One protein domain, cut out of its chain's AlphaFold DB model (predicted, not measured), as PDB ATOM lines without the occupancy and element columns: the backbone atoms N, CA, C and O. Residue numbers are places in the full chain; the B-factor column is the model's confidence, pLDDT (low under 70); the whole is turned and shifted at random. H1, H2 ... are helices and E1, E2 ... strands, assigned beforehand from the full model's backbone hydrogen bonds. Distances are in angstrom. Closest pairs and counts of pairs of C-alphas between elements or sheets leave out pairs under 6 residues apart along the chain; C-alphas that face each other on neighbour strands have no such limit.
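What this domain is: This is residues 5 to 84 of the 96 residues of an uncharacterized protein of Chitinophagaceae bacterium (UniProt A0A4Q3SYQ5). A small three-stranded antiparallel sheet has one helix, H2, running along one face, and the other face is bare. A second helix, H1, packs at a steep angle on H2 on the side away from the sheet, and its residues 5 to 11 stick out. The printed part has 80 residues, with H1, H2, E1, E2 and E3 in chain order; the sheet's order is E1, E2, E3 and the class is mixed, helices and strands. It is only just loose, close to compact, with a radius of gyration of the C-alphas of 14.3 A and spans of 37 by 36 by 25 A.

Where its parts are: E1 is residues 51 to 56, 15.0 A long; E2 is residues 68 to 73, 13.9 A; E3 is residues 80 to 83, 9.9 A, ending at C-alpha 83 (38.198, 23.277, 15.246). H2 is residues 30 to 44, 21.2 A. H1 is residues 5 to 22, 25.9 A, from C-alpha 5 (47.284, 40.683, 4.247).

How they stand to each other: E1, E2 and E3 form a meander, each strand the antiparallel neighbour of the one before. In the hairpin E1 and E2, N 52 and O 71 are 2.8 A apart; in the hairpin E2 and E3, N 72 and O 81 are 2.9 A apart, both within hydrogen-bond range. H2 is on the sheet at a height of 9.5 A, making two layers, a helix on one face of a sheet. It lies over E1 and E2 and runs along the strands, at 12 degrees to E2 on the local plane; its closest C-alphas to E2 are those of Thr 35 and Asn 69, 6.7 A. H1 touches H2 with residues 15 to 20 alone, at a steep tilt of 63 degrees, opposite ways; the closest C-alphas, of Val 16 and Phe 34, are 5.5 A apart. H1 is not on the sheet. In H1 and H2 every O i to N i+4 pair is within hydrogen-bond range.

The domain as a whole: The two C-alphas farthest apart, of Arg 7 and Arg 62, are 38.7 A apart. The printed part has no cut. The link E1 to E2, 11 residues, is long. Residues 56 to 67 have pLDDT under 70; the mean of the printed part is 84.6.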
ATOM      1  N   LEU A   5      47.173  41.566   3.087       90.00
ATOM      2  CA  LEU A   5      47.284  40.683   4.247       90.00
ATOM      3  C   LEU A   5      47.258  41.457   5.572       90.00
ATOM      4  O   LEU A   5      46.517  41.091   6.477       90.00
ATOM      5  N   ASP A   6      48.007  42.555   5.663       90.88
ATOM      6  CA  ASP A   6      48.059  43.384   6.871       90.88
ATOM      7  C   ASP A   6      46.694  44.024   7.156       90.88
ATOM      8  O   ASP A   6      46.225  44.039   8.292       90.88
ATOM      9  N   ARG A   7      46.007  44.492   6.103       92.62
ATOM     10  CA  ARG A   7      44.641  45.028   6.217       92.62
ATOM     11  C   ARG A   7      43.647  43.972   6.688       92.62
ATOM     12  O   ARG A   7      42.827  44.262   7.552       92.62
ATOM     13  N   PHE A   8      43.735  42.760   6.141       91.31
ATOM     14  CA  PHE A   8      42.903  41.643   6.576       91.31
ATOM     15  C   PHE A   8      43.158  41.301   8.046       91.31
ATOM     16  O   PHE A   8      42.209  41.182   8.813       91.31
ATOM     17  N   TYR A   9      44.427  41.205   8.454       90.00
ATOM     18  CA  TYR A   9      44.791  40.903   9.837       90.00
ATOM     19  C   TYR A   9      44.238  41.944  10.815       90.00
ATOM     20  O   TYR A   9      43.653  41.573  11.827       90.00
ATOM     21  N   ARG A  10      44.368  43.241  10.504       90.81
ATOM     22  CA  ARG A  10      43.788  44.312  11.333       90.81
ATOM     23  C   ARG A  10      42.271  44.206  11.425       90.81
ATOM     24  O   ARG A  10      41.749  44.201  12.528       90.81
ATOM     25  N   SER A  11      41.594  44.052  10.287       93.75
ATOM     26  CA  SER A  11      40.136  43.892  10.259       93.75
ATOM     27  C   SER A  11      39.688  42.706  11.111       93.75
ATOM     28  O   SER A  11      38.738  42.826  11.868       93.75
ATOM     29  N   LEU A  12      40.402  41.581  11.038       92.56
ATOM     30  CA  LEU A  12      40.103  40.400  11.840       92.56
ATOM     31  C   LEU A  12      40.295  40.655  13.342       92.56
ATOM     32  O   LEU A  12      39.496  40.185  14.144       92.56
ATOM     33  N   GLN A  13      41.338  41.387  13.736       92.50
ATOM     34  CA  GLN A  13      41.559  41.757  15.140       92.50
ATOM     35  C   GLN A  13      40.472  42.710  15.658       92.50
ATOM     36  O   GLN A  13      39.997  42.538  16.779       92.50
ATOM     37  N   ASP A  14      40.047  43.667  14.834       93.62
ATOM     38  CA  ASP A  14      38.958  44.588  15.165       93.62
ATOM     39  C   ASP A  14      37.621  43.836  15.319       93.62
ATOM     40  O   ASP A  14      36.884  44.082  16.279       93.62
ATOM     41  N   ASP A  15      37.338  42.866  14.438       95.12
ATOM     42  CA  ASP A  15      36.161  41.990  14.530       95.12
ATOM     43  C   ASP A  15      36.175  41.188  15.845       95.12
ATOM     44  O   ASP A  15      35.180  41.155  16.573       95.12
ATOM     45  N   VAL A  16      37.322  40.583  16.195       93.06
ATOM     46  CA  VAL A  16      37.491  39.820  17.446       93.06
ATOM     47  C   VAL A  16      37.267  40.707  18.664       93.06
ATOM     48  O   VAL A  16      36.563  40.305  19.589       93.06
ATOM     49  N   GLN A  17      37.839  41.912  18.681       92.25
ATOM     50  CA  GLN A  17      37.680  42.832  19.804       92.25
ATOM     51  C   GLN A  17      36.235  43.323  19.936       92.25
ATOM     52  O   GLN A  17      35.748  43.480  21.055       92.25
ATOM     53  N   THR A  18      35.551  43.547  18.814       94.56
ATOM     54  CA  THR A  18      34.141  43.950  18.792       94.56
ATOM     55  C   THR A  18      33.260  42.857  19.389       94.56
ATOM     56  O   THR A  18      32.545  43.126  20.350       94.56
ATOM     57  N   MET A  19      33.392  41.618  18.911       92.00
ATOM     58  CA  MET A  19      32.630  40.479  19.437       92.00
ATOM     59  C   MET A  19      32.956  40.196  20.908       92.00
ATOM     60  O   MET A  19      32.060  39.958  21.711       92.00
ATOM     61  N   LEU A  20      34.231  40.279  21.298       90.25
ATOM     62  CA  LEU A  20      34.618  40.138  22.701       90.25
ATOM     63  C   LEU A  20      33.931  41.188  23.575       90.25
ATOM     64  O   LEU A  20      33.468  40.850  24.657       90.25
ATOM     65  N   ASN A  21      33.864  42.441  23.114       90.25
ATOM     66  CA  ASN A  21      33.208  43.524  23.842       90.25
ATOM     67  C   ASN A  21      31.700  43.289  24.013       90.25
ATOM     68  O   ASN A  21      31.150  43.680  25.040       90.25
ATOM     69  N   GLU A  22      31.048  42.652  23.039       89.38
ATOM     70  CA  GLU A  22      29.636  42.254  23.120       89.38
ATOM     71  C   GLU A  22      29.412  41.146  24.162       89.38
ATOM     72  O   GLU A  22      28.425  41.180  24.895       89.38
ATOM     73  N   ASP A  23      30.365  40.218  24.288       86.19
ATOM     74  CA  ASP A  23      30.296  39.074  25.207       86.19
ATOM     75  C   ASP A  23      30.987  39.328  26.571       86.19
ATOM     76  O   ASP A  23      31.088  38.417  27.404       86.19
ATOM     77  N   LEU A  24      31.449  40.557  26.847       77.31
ATOM     78  CA  LEU A  24      32.147  40.909  28.097       77.31
ATOM     79  C   LEU A  24      31.307  40.593  29.341       77.31
ATOM     80  O   LEU A  24      31.827  40.038  30.311       77.31
ATOM     81  N   ASP A  25      30.010  40.905  29.302       78.38
ATOM     82  CA  ASP A  25      29.098  40.759  30.445       78.38
ATOM     83  C   ASP A  25      28.782  39.292  30.787       78.38
ATOM     84  O   ASP A  25      28.318  38.996  31.891       78.38
ATOM     85  N   ILE A  26      29.058  38.361  29.867       81.50
ATOM     86  CA  ILE A  26      28.849  36.916  30.052       81.50
ATOM     87  C   ILE A  26      30.164  36.139  30.213       81.50
ATOM     88  O   ILE A  26      30.144  34.910  30.293       81.50
ATOM     89  N   GLY A  27      31.299  36.840  30.307       77.19
ATOM     90  CA  GLY A  27      32.612  36.229  30.513       77.19
ATOM     91  C   GLY A  27      33.224  35.608  29.255       77.19
ATOM     92  O   GLY A  27      33.989  34.649  29.372       77.19
ATOM     93  N   GLY A  28      32.898  36.133  28.070       82.31
ATOM     94  CA  GLY A  28      33.499  35.696  26.812       82.31
ATOM     95  C   GLY A  28      35.024  35.859  26.793       82.31
ATOM     96  O   GLY A  28      35.580  36.773  27.407       82.31
ATOM     97  N   THR A  29      35.721  34.970  26.079       85.75
ATOM     98  CA  THR A  29      37.185  35.041  25.918       85.75
ATOM     99  C   THR A  29      37.585  35.388  24.479       85.75
ATOM    100  O   THR A  29      36.859  35.056  23.537       85.75
ATOM    101  N   PRO A  30      38.762  36.009  24.250       86.88
ATOM    102  CA  PRO A  30      39.229  36.322  22.895       86.88
ATOM    103  C   PRO A  30      39.290  35.096  21.971       86.88
ATOM    104  O   PRO A  30      39.008  35.192  20.780       86.88
ATOM    105  N   VAL A  31      39.629  33.925  22.523       86.25
ATOM    106  CA  VAL A  31      39.668  32.654  21.784       86.25
ATOM    107  C   VAL A  31      38.274  32.258  21.305       86.25
ATOM    108  O   VAL A  31      38.124  31.800  20.175       86.25
ATOM    109  N   GLN A  32      37.251  32.444  22.137       87.00
ATOM    110  CA  GLN A  32      35.868  32.120  21.789       87.00
ATOM    111  C   GLN A  32      35.359  33.022  20.663       87.00
ATOM    112  O   GLN A  32      34.843  32.512  19.666       87.00
ATOM    113  N   ALA A  33      35.594  34.333  20.778       91.06
ATOM    114  CA  ALA A  33      35.252  35.307  19.746       91.06
ATOM    115  C   ALA A  33      35.957  34.988  18.415       91.06
ATOM    116  O   ALA A  33      35.323  34.877  17.366       91.06
ATOM    117  N   PHE A  34      37.268  34.736  18.464       91.62
ATOM    118  CA  PHE A  34      38.038  34.349  17.285       91.62
ATOM    119  C   PHE A  34      37.539  33.055  16.641       91.62
ATOM    120  O   PHE A  34      37.410  32.995  15.420       91.62
ATOM    121  N   THR A  35      37.240  32.030  17.446       91.44
ATOM    122  CA  THR A  35      36.730  30.750  16.936       91.44
ATOM    123  C   THR A  35      35.463  30.969  16.133       91.44
ATOM    124  O   THR A  35      35.392  30.504  15.004       91.44
ATOM    125  N   ARG A  36      34.506  31.719  16.691       92.06
ATOM    126  CA  ARG A  36      33.221  31.990  16.051       92.06
ATOM    127  C   ARG A  36      33.392  32.723  14.723       92.06
ATOM    128  O   ARG A  36      32.892  32.264  13.704       92.06
ATOM    129  N   ILE A  37      34.188  33.791  14.712       94.00
ATOM    130  CA  ILE A  37      34.474  34.555  13.490       94.00
ATOM    131  C   ILE A  37      35.135  33.671  12.425       94.00
ATOM    132  O   ILE A  37      34.791  33.754  11.246       94.00
ATOM    133  N   ALA A  38      36.097  32.832  12.815       92.62
ATOM    134  CA  ALA A  38      36.784  31.943  11.885       92.62
ATOM    135  C   ALA A  38      35.838  30.876  11.316       92.62
ATOM    136  O   ALA A  38      35.848  30.640  10.109       92.62
ATOM    137  N   THR A  39      35.002  30.266  12.158       93.38
ATOM    138  CA  THR A  39      34.031  29.256  11.722       93.38
ATOM    139  C   THR A  39      32.948  29.847  10.827       93.38
ATOM    140  O   THR A  39      32.612  29.231   9.822       93.38
ATOM    141  N   ASP A  40      32.472  31.061  11.117       93.50
ATOM    142  CA  ASP A  40      31.482  31.752  10.282       93.50
ATOM    143  C   ASP A  40      32.050  32.018   8.878       93.50
ATOM    144  O   ASP A  40      31.412  31.709   7.876       93.50
ATOM    145  N   LYS A  41      33.307  32.477   8.782       93.62
ATOM    146  CA  LYS A  41      33.977  32.678   7.484       93.62
ATOM    147  C   LYS A  41      34.159  31.373   6.698       93.62
ATOM    148  O   LYS A  41      34.082  31.396   5.472       93.62
ATOM    149  N   LEU A  42      34.425  30.252   7.375       93.19
ATOM    150  CA  LEU A  42      34.524  28.939   6.724       93.19
ATOM    151  C   LEU A  42      33.161  28.460   6.211       93.19
ATOM    152  O   LEU A  42      33.085  27.923   5.107       93.19
ATOM    153  N   ALA A  43      32.097  28.697   6.977       92.69
ATOM    154  CA  ALA A  43      30.736  28.403   6.547       92.69
ATOM    155  C   ALA A  43      30.326  29.251   5.333       92.69
ATOM    156  O   ALA A  43      29.835  28.706   4.346       92.69
ATOM    157  N   ASP A  44      30.604  30.558   5.354       93.94
ATOM    158  CA  ASP A  44      30.314  31.479   4.245       93.94
ATOM    159  C   ASP A  44      31.064  31.110   2.955       93.94
ATOM    160  O   ASP A  44      30.560  31.316   1.848       93.94
ATOM    161  N   ALA A  45      32.271  30.551   3.085       94.19
ATOM    162  CA  ALA A  45      33.056  30.046   1.962       94.19
ATOM    163  C   ALA A  45      32.576  28.673   1.449       94.19
ATOM    164  O   ALA A  45      33.017  28.237   0.386       94.19
ATOM    165  N   GLY A  46      31.672  28.003   2.171       91.31
ATOM    166  CA  GLY A  46      31.185  26.663   1.844       91.31
ATOM    167  C   GLY A  46      32.173  25.539   2.168       91.31
ATOM    168  O   GLY A  46      32.021  24.439   1.643       91.31
ATOM    169  N   GLU A  47      33.176  25.800   3.012       90.00
ATOM    170  CA  GLU A  47      34.206  24.818   3.384       90.00
ATOM    171  C   GLU A  47      33.692  23.810   4.422       90.00
ATOM    172  O   GLU A  47      34.116  22.659   4.443       90.00
ATOM    173  N   THR A  48      32.770  24.229   5.291       89.69
ATOM    174  CA  THR A  48      32.157  23.379   6.320       89.69
ATOM    175  C   THR A  48      30.742  23.864   6.638       89.69
ATOM    176  O   THR A  48      30.412  25.029   6.427       89.69
ATOM    177  N   ALA A  49      29.873  22.973   7.113       86.75
ATOM    178  CA  ALA A  49      28.478  23.265   7.443       86.75
ATOM    179  C   ALA A  49      28.100  22.614   8.777       86.75
ATOM    180  O   ALA A  49      28.765  21.689   9.227       86.75
ATOM    181  N   ASN A  50      27.015  23.073   9.407       89.06
ATOM    182  CA  ASN A  50      26.539  22.546  10.696       89.06
ATOM    183  C   ASN A  50      27.581  22.647  11.827       89.06
ATOM    184  O   ASN A  50      27.704  21.745  12.659       89.06
ATOM    185  N   ILE A  51      28.344  23.741  11.853       91.50
ATOM    186  CA  ILE A  51      29.371  23.966  12.869       91.50
ATOM    187  C   ILE A  51      28.713  24.168  14.235       91.50
ATOM    188  O   ILE A  51      27.823  24.999  14.411       91.50
ATOM    189  N   ILE A  52      29.204  23.430  15.222       89.69
ATOM    190  CA  ILE A  52      28.859  23.555  16.630       89.69
ATOM    191  C   ILE A  52      30.097  24.078  17.346       89.69
ATOM    192  O   ILE A  52      31.085  23.361  17.512       89.69
ATOM    193  N   VAL A  53      30.047  25.337  17.779       86.56
ATOM    194  CA  VAL A  53      31.108  25.925  18.602       86.56
ATOM    195  C   VAL A  53      31.084  25.266  19.982       86.56
ATOM    196  O   VAL A  53      30.031  25.114  20.604       86.56
ATOM    197  N   ALA A  54      32.254  24.852  20.451       82.50
ATOM    198  CA  ALA A  54      32.463  24.225  21.741       82.50
ATOM    199  C   ALA A  54      33.358  25.121  22.603       82.50
ATOM    200  O   ALA A  54      34.371  25.654  22.161       82.50
ATOM    201  N   TYR A  55      32.977  25.280  23.863       70.75
ATOM    202  CA  TYR A  55      33.666  26.163  24.805       70.75
ATOM    203  C   TYR A  55      34.377  25.376  25.920       70.75
ATOM    204  O   TYR A  55      34.678  25.931  26.972       70.75
ATOM    205  N   ASP A  56      34.628  24.077  25.701       61.53
ATOM    206  CA  ASP A  56      35.257  23.180  26.681       61.53
ATOM    207  C   ASP A  56      36.786  23.325  26.638       61.53
ATOM    208  O   ASP A  56      37.479  22.693  25.838       61.53
ATOM    209  N   GLU A  57      37.320  24.185  27.501       58.88
ATOM    210  CA  GLU A  57      38.753  24.301  27.754       58.88
ATOM    211  C   GLU A  57      39.281  23.022  28.426       58.88
ATOM    212  O   GLU A  57      38.658  22.470  29.328       58.88
ATOM    213  N   ARG A  58      40.461  22.522  28.043       51.97
ATOM    214  CA  ARG A  58      41.106  21.404  28.753       51.97
ATOM    215  C   ARG A  58      42.606  21.672  28.924       51.97
ATOM    216  O   ARG A  58      43.212  22.349  28.104       51.97
ATOM    217  N   ASN A  59      43.167  21.158  30.026       48.72
ATOM    218  CA  ASN A  59      44.349  21.628  30.779       48.72
ATOM    219  C   ASN A  59      44.060  22.818  31.706       48.72
ATOM    220  O   ASN A  59      44.962  23.514  32.161       48.72
ATOM    221  N   LEU A  60      42.800  22.885  32.132       55.94
ATOM    222  CA  LEU A  60      42.260  23.487  33.351       55.94
ATOM    223  C   LEU A  60      42.891  22.946  34.669       55.94
ATOM    224  O   LEU A  60      42.265  23.028  35.724       55.94
ATOM    225  N   GLY A  61      44.095  22.340  34.636       52.16
ATOM    226  CA  GLY A  61      44.795  21.837  35.834       52.16
ATOM    227  C   GLY A  61      45.555  20.495  35.754       52.16
ATOM    228  O   GLY A  61      46.065  20.045  36.779       52.16
ATOM    229  N   ARG A  62      45.668  19.818  34.598       50.94
ATOM    230  CA  ARG A  62      46.480  18.581  34.423       50.94
ATOM    231  C   ARG A  62      47.189  18.572  33.071       50.94
ATOM    232  O   ARG A  62      46.881  19.411  32.251       50.94
ATOM    233  N   ALA A  63      48.147  17.668  32.855       50.19
ATOM    234  CA  ALA A  63      48.843  17.529  31.575       50.19
ATOM    235  C   ALA A  63      48.105  16.556  30.634       50.19
ATOM    236  O   ALA A  63      47.742  15.459  31.059       50.19
ATOM    237  N   GLY A  64      47.942  16.933  29.361       52.41
ATOM    238  CA  GLY A  64      47.503  16.036  28.274       52.41
ATOM    239  C   GLY A  64      46.055  16.196  27.795       52.41
ATOM    240  O   GLY A  64      45.528  15.328  27.109       52.41
ATOM    241  N   GLN A  65      45.389  17.278  28.164       60.06
ATOM    242  CA  GLN A  65      43.979  17.523  27.905       60.06
ATOM    243  C   GLN A  65      43.847  18.672  26.875       60.06
ATOM    244  O   GLN A  65      44.459  19.723  27.036       60.06
ATOM    245  N   HIS A  66      43.095  18.460  25.791       59.47
ATOM    246  CA  HIS A  66      42.984  19.406  24.667       59.47
ATOM    247  C   HIS A  66      41.620  20.091  24.632       59.47
ATOM    248  O   HIS A  66      40.596  19.415  24.739       59.47
ATOM    249  N   MET A  67      41.622  21.413  24.478       69.69
ATOM    250  CA  MET A  67      40.429  22.198  24.173       69.69
ATOM    251  C   MET A  67      40.026  21.935  22.718       69.69
ATOM    252  O   MET A  67      40.839  22.124  21.814       69.69
ATOM    253  N   ILE A  68      38.793  21.478  22.501       81.50
ATOM    254  CA  ILE A  68      38.154  21.483  21.180       81.50
ATOM    255  C   ILE A  68      37.228  22.693  21.179       81.50
ATOM    256  O   ILE A  68      36.338  22.786  22.022       81.50
ATOM    257  N   ASN A  69      37.462  23.617  20.252       87.19
ATOM    258  CA  ASN A  69      36.746  24.889  20.160       87.19
ATOM    259  C   ASN A  69      35.486  24.803  19.299       87.19
ATOM    260  O   ASN A  69      34.657  25.705  19.286       87.19
ATOM    261  N   GLY A  70      35.326  23.707  18.574       89.75
ATOM    262  CA  GLY A  70      34.117  23.401  17.843       89.75
ATOM    263  C   GLY A  70      34.284  22.136  17.032       89.75
ATOM    264  O   GLY A  70      35.388  21.600  16.897       89.75
ATOM    265  N   TYR A  71      33.182  21.679  16.467       92.19
ATOM    266  CA  TYR A  71      33.179  20.583  15.517       92.19
ATOM    267  C   TYR A  71      32.033  20.739  14.522       92.19
ATOM    268  O   TYR A  71      31.049  21.411  14.812       92.19
ATOM    269  N   ALA A  72      32.145  20.099  13.369       93.94
ATOM    270  CA  ALA A  72      31.048  19.931  12.427       93.94
ATOM    271  C   ALA A  72      30.932  18.454  12.066       93.94
ATOM    272  O   ALA A  72      31.941  17.760  11.957       93.94
ATOM    273  N   ILE A  73      29.707  17.962  11.907       93.19
ATOM    274  CA  ILE A  73      29.452  16.597  11.444       93.19
ATOM    275  C   ILE A  73      28.784  16.708  10.082       93.19
ATOM    276  O   ILE A  73      27.779  17.403   9.933       93.19
ATOM    277  N   SER A  74      29.355  16.021   9.099       90.69
ATOM    278  CA  SER A  74      28.756  15.900   7.770       90.69
ATOM    279  C   SER A  74      27.361  15.270   7.835       90.69
ATOM    280  O   SER A  74      27.112  14.356   8.621       90.69
ATOM    281  N   ASP A  75      26.454  15.710   6.962       88.31
ATOM    282  CA  ASP A  75      25.071  15.209   6.929       88.31
ATOM    283  C   ASP A  75      24.979  13.696   6.654       88.31
ATOM    284  O   ASP A  75      24.006  13.040   7.031       88.31
ATOM    285  N   ASN A  76      25.994  13.128   5.993       91.75
ATOM    286  CA  ASN A  76      26.098  11.696   5.716       91.75
ATOM    287  C   ASN A  76      26.801  10.902   6.836       91.75
ATOM    288  O   ASN A  76      26.938   9.686   6.706       91.75
ATOM    289  N   TYR A  77      27.205  11.565   7.927       88.69
ATOM    290  CA  TYR A  77      27.899  10.991   9.085       88.69
ATOM    291  C   TYR A  77      29.233  10.301   8.751       88.69
ATOM    292  O   TYR A  77      29.662   9.396   9.468       88.69
ATOM    293  N   GLU A  78      29.893  10.710   7.668       92.25
ATOM    294  CA  GLU A  78      31.155  10.114   7.218       92.25
ATOM    295  C   GLU A  78      32.374  10.849   7.784       92.25
ATOM    296  O   GLU A  78      33.363  10.228   8.177       92.25
ATOM    297  N   THR A  79      32.292  12.176   7.850       92.00
ATOM    298  CA  THR A  79      33.379  13.052   8.294       92.00
ATOM    299  C   THR A  79      32.984  13.918   9.485       92.00
ATOM    300  O   THR A  79      31.809  14.258   9.682       92.00
ATOM    301  N   ILE A  80      34.007  14.271  10.270       92.06
ATOM    302  CA  ILE A  80      33.937  15.218  11.379       92.06
ATOM    303  C   ILE A  80      35.047  16.250  11.179       92.06
ATOM    304  O   ILE A  80      36.222  15.878  11.135       92.06
ATOM    305  N   ASP A  81      34.678  17.525  11.130       92.44
ATOM    306  CA  ASP A  81      35.635  18.628  11.175       92.44
ATOM    307  C   ASP A  81      35.856  19.015  12.636       92.44
ATOM    308  O   ASP A  81      34.900  19.135  13.404       92.44
ATOM    309  N   LEU A  82      37.111  19.205  13.040       91.12
ATOM    310  CA  LEU A  82      37.474  19.627  14.393       91.12
ATOM    311  C   LEU A  82      38.143  20.996  14.337       91.12
ATOM    312  O   LEU A  82      39.122  21.186  13.616       91.12
ATOM    313  N   PHE A  83      37.656  21.928  15.152       89.62
ATOM    314  CA  PHE A  83      38.198  23.277  15.246       89.62
ATOM    315  C   PHE A  83      38.997  23.422  16.537       89.62
ATOM    316  O   PHE A  83      38.480  23.230  17.640       89.62
ATOM    317  N   ILE A  84      40.274  23.770  16.389       87.12
ATOM    318  CA  ILE A  84      41.188  24.083  17.487       87.12
ATOM    319  C   ILE A  84      41.731  25.475  17.213       87.12
ATOM    320  O   ILE A  84      42.344  25.715  16.172       87.12
TER     321      ILE A  84